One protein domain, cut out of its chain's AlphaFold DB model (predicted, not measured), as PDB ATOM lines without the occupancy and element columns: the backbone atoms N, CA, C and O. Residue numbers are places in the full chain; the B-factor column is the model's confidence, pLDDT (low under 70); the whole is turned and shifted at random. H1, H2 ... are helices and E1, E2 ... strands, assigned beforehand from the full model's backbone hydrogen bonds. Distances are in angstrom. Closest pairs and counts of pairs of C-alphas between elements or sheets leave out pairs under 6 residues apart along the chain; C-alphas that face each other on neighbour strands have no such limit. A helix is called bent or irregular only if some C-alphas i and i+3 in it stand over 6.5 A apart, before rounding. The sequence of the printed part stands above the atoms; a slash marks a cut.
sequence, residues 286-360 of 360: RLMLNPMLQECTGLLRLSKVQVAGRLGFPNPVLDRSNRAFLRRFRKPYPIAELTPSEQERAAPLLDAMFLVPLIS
ATOM      1  N   ARG A 286      38.225 -28.404  53.375       96.94
ATOM      2  CA  ARG A 286      39.116 -28.055  52.272       96.94
ATOM      3  C   ARG A 286      38.737 -26.681  51.748       96.94
ATOM      4  O   ARG A 286      37.563 -26.345  51.682       96.94
ATOM      5  N   LEU A 287      39.717 -25.893  51.340       97.12
ATOM      6  CA  LEU A 287      39.499 -24.621  50.669       97.12
ATOM      7  C   LEU A 287      39.636 -24.796  49.161       97.12
ATOM      8  O   LEU A 287      40.556 -25.453  48.675       97.12
ATOM      9  N   MET A 288      38.733 -24.179  48.413       97.38
ATOM     10  CA  MET A 288      38.744 -24.171  46.957       97.38
ATOM     11  C   MET A 288      38.702 -22.732  46.442       97.38
ATOM     12  O   MET A 288      38.017 -21.876  46.995       97.38
ATOM     13  N   LEU A 289      39.435 -22.463  45.366       97.88
ATOM     14  CA  LEU A 289      39.381 -21.203  44.639       97.88
ATOM     15  C   LEU A 289      38.020 -21.066  43.954       97.88
ATOM     16  O   LEU A 289      37.603 -21.967  43.227       97.88
ATOM     17  N   ASN A 290      37.379 -19.906  44.101       97.94
ATOM     18  CA  ASN A 290      36.207 -19.566  43.303       97.94
ATOM     19  C   ASN A 290      36.566 -19.679  41.804       97.94
ATOM     20  O   ASN A 290      37.495 -18.994  41.349       97.94
ATOM     21  N   PRO A 291      35.870 -20.518  41.015       96.56
ATOM     22  CA  PRO A 291      36.240 -20.822  39.637       96.56
ATOM     23  C   PRO A 291      36.318 -19.572  38.753       96.56
ATOM     24  O   PRO A 291      37.117 -19.522  37.820       96.56
ATOM     25  N   MET A 292      35.580 -18.513  39.093       96.62
ATOM     26  CA  MET A 292      35.595 -17.240  38.365       96.62
ATOM     27  C   MET A 292      36.907 -16.463  38.480       96.62
ATOM     28  O   MET A 292      37.163 -15.536  37.711       96.62
ATOM     29  N   LEU A 293      37.782 -16.850  39.405       96.12
ATOM     30  CA  LEU A 293      39.085 -16.225  39.616       96.12
ATOM     31  C   LEU A 293      40.236 -17.007  38.970       96.12
ATOM     32  O   LEU A 293      41.384 -16.557  39.026       96.12
ATOM     33  N   GLN A 294      39.968 -18.152  38.332       93.31
ATOM     34  CA  GLN A 294      41.014 -18.995  37.740       93.31
ATOM     35  C   GLN A 294      41.858 -18.242  36.704       93.31
ATOM     36  O   GLN A 294      43.089 -18.257  36.784       93.31
ATOM     37  N   GLU A 295      41.220 -17.515  35.785       89.88
ATOM     38  CA  GLU A 295      41.919 -16.723  34.764       89.88
ATOM     39  C   GLU A 295      42.737 -15.580  35.380       89.88
ATOM     40  O   GLU A 295      43.858 -15.285  34.957       89.88
ATOM     41  N   CYS A 296      42.215 -14.957  36.442       88.94
ATOM     42  CA  CYS A 296      42.887 -13.848  37.117       88.94
ATOM     43  C   CYS A 296      44.084 -14.278  37.966       88.94
ATOM     44  O   CYS A 296      44.890 -13.426  38.333       88.94
ATOM     45  N   THR A 297      44.235 -15.576  38.237       87.19
ATOM     46  CA  THR A 297      45.357 -16.157  38.990       87.19
ATOM     47  C   THR A 297      46.410 -16.817  38.089       87.19
ATOM     48  O   THR A 297      47.293 -17.514  38.585       87.19
ATOM     49  N   GLY A 298      46.341 -16.621  36.765       84.06
ATOM     50  CA  GLY A 298      47.296 -17.185  35.803       84.06
ATOM     51  C   GLY A 298      48.748 -16.718  36.000       84.06
ATOM     52  O   GLY A 298      48.998 -15.587  36.412       84.06
ATOM     53  N   LEU A 299      49.708 -17.591  35.665       77.19
ATOM     54  CA  LEU A 299      51.153 -17.346  35.825       77.19
ATOM     55  C   LEU A 299      51.665 -16.173  34.978       77.19
ATOM     56  O   LEU A 299      52.490 -15.396  35.445       77.19
ATOM     57  N   LEU A 300      51.138 -16.019  33.762       79.00
ATOM     58  CA  LEU A 300      51.555 -14.985  32.808       79.00
ATOM     59  C   LEU A 300      50.945 -13.605  33.098       79.00
ATOM     60  O   LEU A 300      51.199 -12.643  32.378       79.00
ATOM     61  N   ARG A 301      50.119 -13.476  34.143       79.31
ATOM     62  CA  ARG A 301      49.501 -12.196  34.485       79.31
ATOM     63  C   ARG A 301      50.475 -11.352  35.302       79.31
ATOM     64  O   ARG A 301      50.731 -11.649  36.470       79.31
ATOM     65  N   LEU A 302      50.989 -10.286  34.688       73.44
ATOM     66  CA  LEU A 302      51.980  -9.384  35.289       73.44
ATOM     67  C   LEU A 302      51.331  -8.237  36.081       73.44
ATOM     68  O   LEU A 302      51.773  -7.924  37.187       73.44
ATOM     69  N   SER A 303      50.235  -7.662  35.581       83.94
ATOM     70  CA  SER A 303      49.546  -6.535  36.226       83.94
ATOM     71  C   SER A 303      48.737  -6.945  37.463       83.94
ATOM     72  O   SER A 303      48.311  -8.096  37.614       83.94
ATOM     73  N   LYS A 304      48.528  -6.000  38.390       88.62
ATOM     74  CA  LYS A 304      47.569  -6.153  39.497       88.62
ATOM     75  C   LYS A 304      46.150  -6.193  38.925       88.62
ATOM     76  O   LYS A 304      45.843  -5.448  37.996       88.62
ATOM     77  N   VAL A 305      45.286  -7.039  39.483       90.75
ATOM     78  CA  VAL A 305      43.869  -7.095  39.096       90.75
ATOM     79  C   VAL A 305      43.016  -6.606  40.254       90.75
ATOM     80  O   VAL A 305      43.039  -7.196  41.334       90.75
ATOM     81  N   GLN A 306      42.236  -5.555  40.006       94.81
ATOM     82  CA  GLN A 306      41.146  -5.157  40.886       94.81
ATOM     83  C   GLN A 306      39.854  -5.836  40.424       94.81
ATOM     84  O   GLN A 306      39.357  -5.579  39.320       94.81
ATOM     85  N   VAL A 307      39.321  -6.703  41.281       94.44
ATOM     86  CA  VAL A 307      37.983  -7.287  41.131       94.44
ATOM     87  C   VAL A 307      36.992  -6.377  41.851       94.44
ATOM     88  O   VAL A 307      37.284  -5.902  42.952       94.44
ATOM     89  N   ALA A 308      35.839  -6.107  41.242       91.69
ATOM     90  CA  ALA A 308      34.821  -5.270  41.873       91.69
ATOM     91  C   ALA A 308      34.236  -5.958  43.119       91.69
ATOM     92  O   ALA A 308      33.896  -7.138  43.061       91.69
ATOM     93  N   GLY A 309      34.088  -5.223  44.225       93.62
ATOM     94  CA  GLY A 309      33.443  -5.722  45.443       93.62
ATOM     95  C   GLY A 309      31.944  -5.947  45.240       93.62
ATOM     96  O   GLY A 309      31.246  -5.060  44.743       93.62
ATOM     97  N   ARG A 310      31.447  -7.138  45.591       94.75
ATOM     98  CA  ARG A 310      30.033  -7.537  45.409       94.75
ATOM     99  C   ARG A 310      29.365  -8.080  46.675       94.75
ATOM    100  O   ARG A 310      28.201  -8.460  46.619       94.75
ATOM    101  N   LEU A 311      30.093  -8.113  47.792       93.31
ATOM    102  CA  LEU A 311      29.622  -8.601  49.097       93.31
ATOM    103  C   LEU A 311      29.609  -7.499  50.167       93.31
ATOM    104  O   LEU A 311      29.691  -7.790  51.351       93.31
ATOM    105  N   GLY A 312      29.519  -6.240  49.734       89.94
ATOM    106  CA  GLY A 312      29.400  -5.072  50.607       89.94
ATOM    107  C   GLY A 312      30.697  -4.322  50.907       89.94
ATOM    108  O   GLY A 312      30.636  -3.189  51.367       89.94
ATOM    109  N   PHE A 313      31.862  -4.865  50.563       90.31
ATOM    110  CA  PHE A 313      33.161  -4.226  50.806       90.31
ATOM    111  C   PHE A 313      34.098  -4.338  49.596       90.31
ATOM    112  O   PHE A 313      33.851  -5.143  48.688       90.31
ATOM    113  N   PRO A 314      35.168  -3.519  49.544       93.44
ATOM    114  CA  PRO A 314      36.223  -3.672  48.552       93.44
ATOM    115  C   PRO A 314      36.848  -5.068  48.620       93.44
ATOM    116  O   PRO A 314      37.181  -5.556  49.697       93.44
ATOM    117  N   ASN A 315      37.057  -5.696  47.463       95.31
ATOM    118  CA  ASN A 315      37.773  -6.966  47.415       95.31
ATOM    119  C   ASN A 315      39.289  -6.761  47.560       95.31
ATOM    120  O   ASN A 315      39.815  -5.769  47.032       95.31
ATOM    121  N   PRO A 316      40.009  -7.734  48.158       93.81
ATOM    122  CA  PRO A 316      41.464  -7.755  48.158       93.81
ATOM    123  C   PRO A 316      42.039  -7.640  46.743       93.81
ATOM    124  O   PRO A 316      41.543  -8.251  45.790       93.81
ATOM    125  N   VAL A 317      43.126  -6.879  46.604       94.25
ATOM    126  CA  VAL A 317      43.835  -6.752  45.326       94.25
ATOM    127  C   VAL A 317      44.505  -8.081  44.985       94.25
ATOM    128  O   VAL A 317      45.239  -8.660  45.791       94.25
ATOM    129  N   LEU A 318      44.312  -8.550  43.753       93.00
ATOM    130  CA  LEU A 318      45.023  -9.714  43.237       93.00
ATOM    131  C   LEU A 318      46.364  -9.273  42.652       93.00
ATOM    132  O   LEU A 318      46.500  -9.106  41.436       93.00
ATOM    133  N   ASP A 319      47.351  -9.055  43.519       92.31
ATOM    134  CA  ASP A 319      48.752  -8.823  43.152       92.31
ATOM    135  C   ASP A 319      49.526 -10.139  42.923       92.31
ATOM    136  O   ASP A 319      48.954 -11.230  42.961       92.31
ATOM    137  N   ARG A 320      50.837 -10.063  42.655       91.50
ATOM    138  CA  ARG A 320      51.669 -11.257  42.410       91.50
ATOM    139  C   ARG A 320      51.642 -12.230  43.592       91.50
ATOM    140  O   ARG A 320      51.596 -13.439  43.369       91.50
ATOM    141  N   SER A 321      51.654 -11.711  44.819       92.19
ATOM    142  CA  SER A 321      51.678 -12.513  46.039       92.19
ATOM    143  C   SER A 321      50.345 -13.241  46.222       92.19
ATOM    144  O   SER A 321      50.323 -14.467  46.327       92.19
ATOM    145  N   ASN A 322      49.222 -12.517  46.183       92.88
ATOM    146  CA  ASN A 322      47.888 -13.095  46.356       92.88
ATOM    147  C   ASN A 322      47.533 -14.067  45.234       92.88
ATOM    148  O   ASN A 322      46.992 -15.136  45.503       92.88
ATOM    149  N   ARG A 323      47.909 -13.769  43.984       94.19
ATOM    150  CA  ARG A 323      47.751 -14.731  42.885       94.19
ATOM    151  C   ARG A 323      48.563 -15.999  43.124       94.19
ATOM    152  O   ARG A 323      48.054 -17.088  42.876       94.19
ATOM    153  N   ALA A 324      49.808 -15.885  43.594       93.38
ATOM    154  CA  ALA A 324      50.639 -17.050  43.875       93.38
ATOM    155  C   ALA A 324      50.043 -17.942  44.970       93.38
ATOM    156  O   ALA A 324      49.999 -19.156  44.788       93.38
ATOM    157  N   PHE A 325      49.524 -17.337  46.038       96.06
ATOM    158  CA  PHE A 325      48.835 -18.048  47.111       96.06
ATOM    159  C   PHE A 325      47.558 -18.740  46.611       96.06
ATOM    160  O   PHE A 325      47.418 -19.954  46.746       96.06
ATOM    161  N   LEU A 326      46.679 -18.004  45.918       96.38
ATOM    162  CA  LEU A 326      45.401 -18.514  45.406       96.38
ATOM    163  C   LEU A 326      45.545 -19.684  44.416       96.38
ATOM    164  O   LEU A 326      44.651 -20.525  44.325       96.38
ATOM    165  N   ARG A 327      46.667 -19.785  43.685       95.00
ATOM    166  CA  ARG A 327      46.915 -20.903  42.752       95.00
ATOM    167  C   ARG A 327      46.920 -22.273  43.434       95.00
ATOM    168  O   ARG A 327      46.571 -23.245  42.768       95.00
ATOM    169  N   ARG A 328      47.277 -22.355  44.722       95.19
ATOM    170  CA  ARG A 328      47.276 -23.612  45.499       95.19
ATOM    171  C   ARG A 328      45.879 -24.216  45.624       95.19
ATOM    172  O   ARG A 328      45.737 -25.430  45.620       95.19
ATOM    173  N   PHE A 329      44.856 -23.364  45.632       96.75
ATOM    174  CA  PHE A 329      43.460 -23.736  45.861       96.75
ATOM    175  C   PHE A 329      42.681 -24.005  44.567       96.75
ATOM    176  O   PHE A 329      41.469 -24.195  44.597       96.75
ATOM    177  N   ARG A 330      43.345 -24.031  43.398       94.94
ATOM    178  CA  ARG A 330      42.698 -24.411  42.121       94.94
ATOM    179  C   ARG A 330      42.088 -25.812  42.164       94.94
ATOM    180  O   ARG A 330      41.156 -26.092  41.419       94.94
ATOM    181  N   LYS A 331      42.635 -26.669  43.024       93.62
ATOM    182  CA  LYS A 331      42.023 -27.913  43.483       93.62
ATOM    183  C   LYS A 331      41.747 -27.772  44.985       93.62
ATOM    184  O   LYS A 331      42.490 -27.039  45.640       93.62
ATOM    185  N   PRO A 332      40.735 -28.464  45.534       96.19
ATOM    186  CA  PRO A 332      40.458 -28.428  46.966       96.19
ATOM    187  C   PRO A 332      41.707 -28.751  47.804       96.19
ATOM    188  O   PRO A 332      42.298 -29.821  47.649       96.19
ATOM    189  N   TYR A 333      42.090 -27.840  48.698       96.44
ATOM    190  CA  TYR A 333      43.306 -27.908  49.515       96.44
ATOM    191  C   TYR A 333      42.938 -28.023  51.005       96.44
ATOM    192  O   TYR A 333      42.152 -27.194  51.467       96.44
ATOM    193  N   PRO A 334      43.436 -29.013  51.764       96.00
ATOM    194  CA  PRO A 334      43.060 -29.194  53.169       96.00
ATOM    195  C   PRO A 334      43.443 -28.000  54.050       96.00
ATOM    196  O   PRO A 334      44.567 -27.507  53.980       96.00
ATOM    197  N   ILE A 335      42.527 -27.539  54.907       93.44
ATOM    198  CA  ILE A 335      42.800 -26.410  55.810       93.44
ATOM    199  C   ILE A 335      43.877 -26.757  56.849       93.44
ATOM    200  O   ILE A 335      44.685 -25.903  57.204       93.44
ATOM    201  N   ALA A 336      43.937 -28.027  57.266       93.25
ATOM    202  CA  ALA A 336      44.929 -28.550  58.203       93.25
ATOM    203  C   ALA A 336      46.376 -28.483  57.675       93.25
ATOM    204  O   ALA A 336      47.316 -28.531  58.461       93.25
ATOM    205  N   GLU A 337      46.564 -28.352  56.358       95.31
ATOM    206  CA  GLU A 337      47.885 -28.196  55.737       95.31
ATOM    207  C   GLU A 337      48.334 -26.727  55.630       95.31
ATOM    208  O   GLU A 337      49.418 -26.453  55.112       95.31
ATOM    209  N   LEU A 338      47.508 -25.768  56.061       94.31
ATOM    210  CA  LEU A 338      47.879 -24.355  56.101       94.31
ATOM    211  C   LEU A 338      48.573 -24.028  57.421       94.31
ATOM    212  O   LEU A 338      48.066 -24.347  58.497       94.31
ATOM    213  N   THR A 339      49.699 -23.320  57.342       95.56
ATOM    214  CA  THR A 339      50.342 -22.751  58.537       95.56
ATOM    215  C   THR A 339      49.460 -21.652  59.156       95.56
ATOM    216  O   THR A 339      48.627 -21.080  58.447       95.56
ATOM    217  N   PRO A 340      49.650 -21.272  60.436       93.81
ATOM    218  CA  PRO A 340      48.871 -20.192  61.054       93.81
ATOM    219  C   PRO A 340      48.892 -18.879  60.250       93.81
ATOM    220  O   PRO A 340      47.849 -18.284  59.996       93.81
ATOM    221  N   SER A 341      50.058 -18.489  59.723       94.88
ATOM    222  CA  SER A 341      50.189 -17.300  58.866       94.88
ATOM    223  C   SER A 341      49.421 -17.433  57.540       94.88
ATOM    224  O   SER A 341      48.885 -16.457  57.012       94.88
ATOM    225  N   GLU A 342      49.328 -18.643  56.983       95.25
ATOM    226  CA  GLU A 342      48.537 -18.898  55.776       95.25
ATOM    227  C   GLU A 342      47.029 -18.876  56.050       95.25
ATOM    228  O   GLU A 342      46.269 -18.445  55.181       95.25
ATOM    229  N   GLN A 343      46.600 -19.287  57.244       92.56
ATOM    230  CA  GLN A 343      45.206 -19.190  57.681       92.56
ATOM    231  C   GLN A 343      44.786 -17.725  57.866       92.56
ATOM    232  O   GLN A 343      43.775 -17.308  57.298       92.56
ATOM    233  N   GLU A 344      45.606 -16.915  58.545       93.00
ATOM    234  CA  GLU A 344      45.399 -15.460  58.662       93.00
ATOM    235  C   GLU A 344      45.307 -14.795  57.284       93.00
ATOM    236  O   GLU A 344      44.431 -13.970  57.018       93.00
ATOM    237  N   ARG A 345      46.176 -15.209  56.357       94.44
ATOM    238  CA  ARG A 345      46.155 -14.731  54.975       94.44
ATOM    239  C   ARG A 345      44.898 -15.159  54.206       94.44
ATOM    240  O   ARG A 345      44.448 -14.428  53.320       94.44
ATOM    241  N   ALA A 346      44.354 -16.342  54.488       94.25
ATOM    242  CA  ALA A 346      43.163 -16.866  53.828       94.25
ATOM    243  C   ALA A 346      41.872 -16.176  54.295       94.25
ATOM    244  O   ALA A 346      40.949 -16.051  53.491       94.25
ATOM    245  N   ALA A 347      41.810 -15.682  55.535       92.25
ATOM    246  CA  ALA A 347      40.618 -15.064  56.123       92.25
ATOM    247  C   ALA A 347      39.966 -13.961  55.249       92.25
ATOM    248  O   ALA A 347      38.809 -14.129  54.854       92.25
ATOM    249  N   PRO A 348      40.670 -12.895  54.809       93.06
ATOM    250  CA  PRO A 348      40.057 -11.871  53.953       93.06
ATOM    251  C   PRO A 348      39.669 -12.389  52.555       93.06
ATOM    252  O   PRO A 348      38.807 -11.817  51.886       93.06
ATOM    253  N   LEU A 349      40.295 -13.476  52.087       95.31
ATOM    254  CA  LEU A 349      39.969 -14.119  50.809       95.31
ATOM    255  C   LEU A 349      38.720 -15.002  50.930       95.31
ATOM    256  O   LEU A 349      37.949 -15.089  49.974       95.31
ATOM    257  N   LEU A 350      38.503 -15.622  52.091       94.19
ATOM    258  CA  LEU A 350      37.250 -16.285  52.441       94.19
ATOM    259  C   LEU A 350      36.123 -15.261  52.540       94.19
ATOM    260  O   LEU A 350      35.071 -15.473  51.949       94.19
ATOM    261  N   ASP A 351      36.347 -14.119  53.193       92.31
ATOM    262  CA  ASP A 351      35.348 -13.048  53.275       92.31
ATOM    263  C   ASP A 351      34.929 -12.497  51.918       92.31
ATOM    264  O   ASP A 351      33.739 -12.309  51.662       92.31
ATOM    265  N   ALA A 352      35.890 -12.314  51.017       94.44
ATOM    266  CA  ALA A 352      35.626 -11.887  49.650       94.44
ATOM    267  C   ALA A 352      35.038 -12.994  48.753       94.44
ATOM    268  O   ALA A 352      34.797 -12.734  47.574       94.44
ATOM    269  N   MET A 353      34.822 -14.216  49.262       96.50
ATOM    270  CA  MET A 353      34.423 -15.403  48.486       96.50
ATOM    271  C   MET A 353      35.379 -15.699  47.316       96.50
ATOM    272  O   MET A 353      34.986 -16.182  46.250       96.50
ATOM    273  N   PHE A 354      36.658 -15.373  47.498       97.44
ATOM    274  CA  PHE A 354      37.727 -15.775  46.587       97.44
ATOM    275  C   PHE A 354      38.161 -17.206  46.873       97.44
ATOM    276  O   PHE A 354      38.462 -17.954  45.944       97.44
ATOM    277  N   LEU A 355      38.137 -17.584  48.149       97.12
ATOM    278  CA  LEU A 355      38.181 -18.961  48.608       97.12
ATOM    279  C   LEU A 355      36.805 -19.346  49.155       97.12
ATOM    280  O   LEU A 355      36.102 -18.507  49.715       97.12
ATOM    281  N   VAL A 356      36.432 -20.610  48.990       97.06
ATOM    282  CA  VAL A 356      35.204 -21.189  49.540       97.06
ATOM    283  C   VAL A 356      35.513 -22.511  50.248       97.06
ATOM    284  O   VAL A 356      36.374 -23.257  49.767       97.06
ATOM    285  N   PRO A 357      34.865 -22.804  51.388       96.94
ATOM    286  CA  PRO A 357      35.076 -24.046  52.118       96.94
ATOM    287  C   PRO A 357      34.280 -25.210  51.510       96.94
ATOM    288  O   PRO A 357      33.180 -25.037  50.991       96.94
ATOM    289  N   LEU A 358      34.839 -26.411  51.617       95.88
ATOM    290  CA  LEU A 358      34.224 -27.693  51.300       95.88
ATOM    291  C   LEU A 358      34.387 -28.612  52.512       95.88
ATOM    292  O   LEU A 358      35.505 -28.968  52.882       95.88
ATOM    293  N   ILE A 359      33.270 -28.963  53.129       92.06
ATOM    294  CA  ILE A 359      33.135 -29.835  54.287       92.06
ATOM    295  C   ILE A 359      32.563 -31.130  53.720       92.06
ATOM    296  O   ILE A 359      31.409 -31.166  53.298       92.06
ATOM    297  N   SER A 360      33.438 -32.119  53.553       68.75
ATOM    298  CA  SER A 360      33.120 -33.433  52.985       68.75
ATOM    299  C   SER A 360      32.082 -34.190  53.792       68.75
ATOM    300  O   SER A 360      32.225 -34.156  55.038       68.75
TER     301      SER A 360
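This is residues 286 to 360 of the 360 residues of the protein "Methyltransferase domain-containing protein" of Geobacter sp. DSM 9736 (UniProt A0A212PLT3). A small ribbon of two antiparallel strands, E1 and E2, has two short helices packed to one side, with the last residues of H1 by E1 and the last residues of H2 by E2, while a wide loop of residues 290 to 319 with no named element sweeps round one end. The printed part has 75 residues with the order E1, H1, H2, E2 along the chain, and the two-stranded sheet has the order E1 - E2. The class is mixed, helices and strands, though under half of the residues, 31 of 75, are in named elements. The whole is compact, with a radius of gyration of the C-alphas of 11.8 A, and rounded, with spans of 32 by 30 by 22 A.

E1, residues 286 to 289, and E2, residues 355 to 358, are antiparallel neighbours at 143 degrees between their directions. The C-alphas of 287 and 357 face each other at 4.7 A. N 288 and O 356 are within hydrogen-bond range at 2.9 A, as are N 358 and O 286 at 2.7 A. Residues 286 to 287 of E1 also have a short antiparallel pairing with residues 333 to 334. H1, residues 320 to 330, has 7 pairs of C-alphas within 8 A of E1; the closest are those of Met 288 and Phe 329, 4.9 A apart. H2, residues 340 to 351, has its closest C-alphas to E2 at Leu 349 and Leu 355, 5.6 A apart. H1 and H2 are near each other, with 8 pairs of C-alphas within 10 A. H2 is only just irregular: C-alphas 345 and 348 are 6.8 A apart. Of the O i to N i+4 pairs, 4 of 7 are within hydrogen-bond range in H1 and 6 of 8 in H2.

E1 begins at C-alpha 286, (39.116, -28.055, 52.272), and is 10.3 A long from first to last C-alpha. E2 is 10.0 A long and ends at C-alpha 358, (34.224, -27.693, 51.300). H1 runs 15.9 A from C-alpha 320, (51.669, -11.257, 42.410). H2, the longest helix by residues, runs 17.2 A.

The C-alphas farthest apart are those of Ser 303 and Ser 360, 35.7 A. The printed part has no cut and ends at residue 360, the chain's last residue. The link from E1 to H1 is long, with 30 residues; that from H1 to H2 is short, with 9, and that from H2 to E2 is tight, with 3. The mean pLDDT of the printed part is 92.7, and residue 360 is under 70.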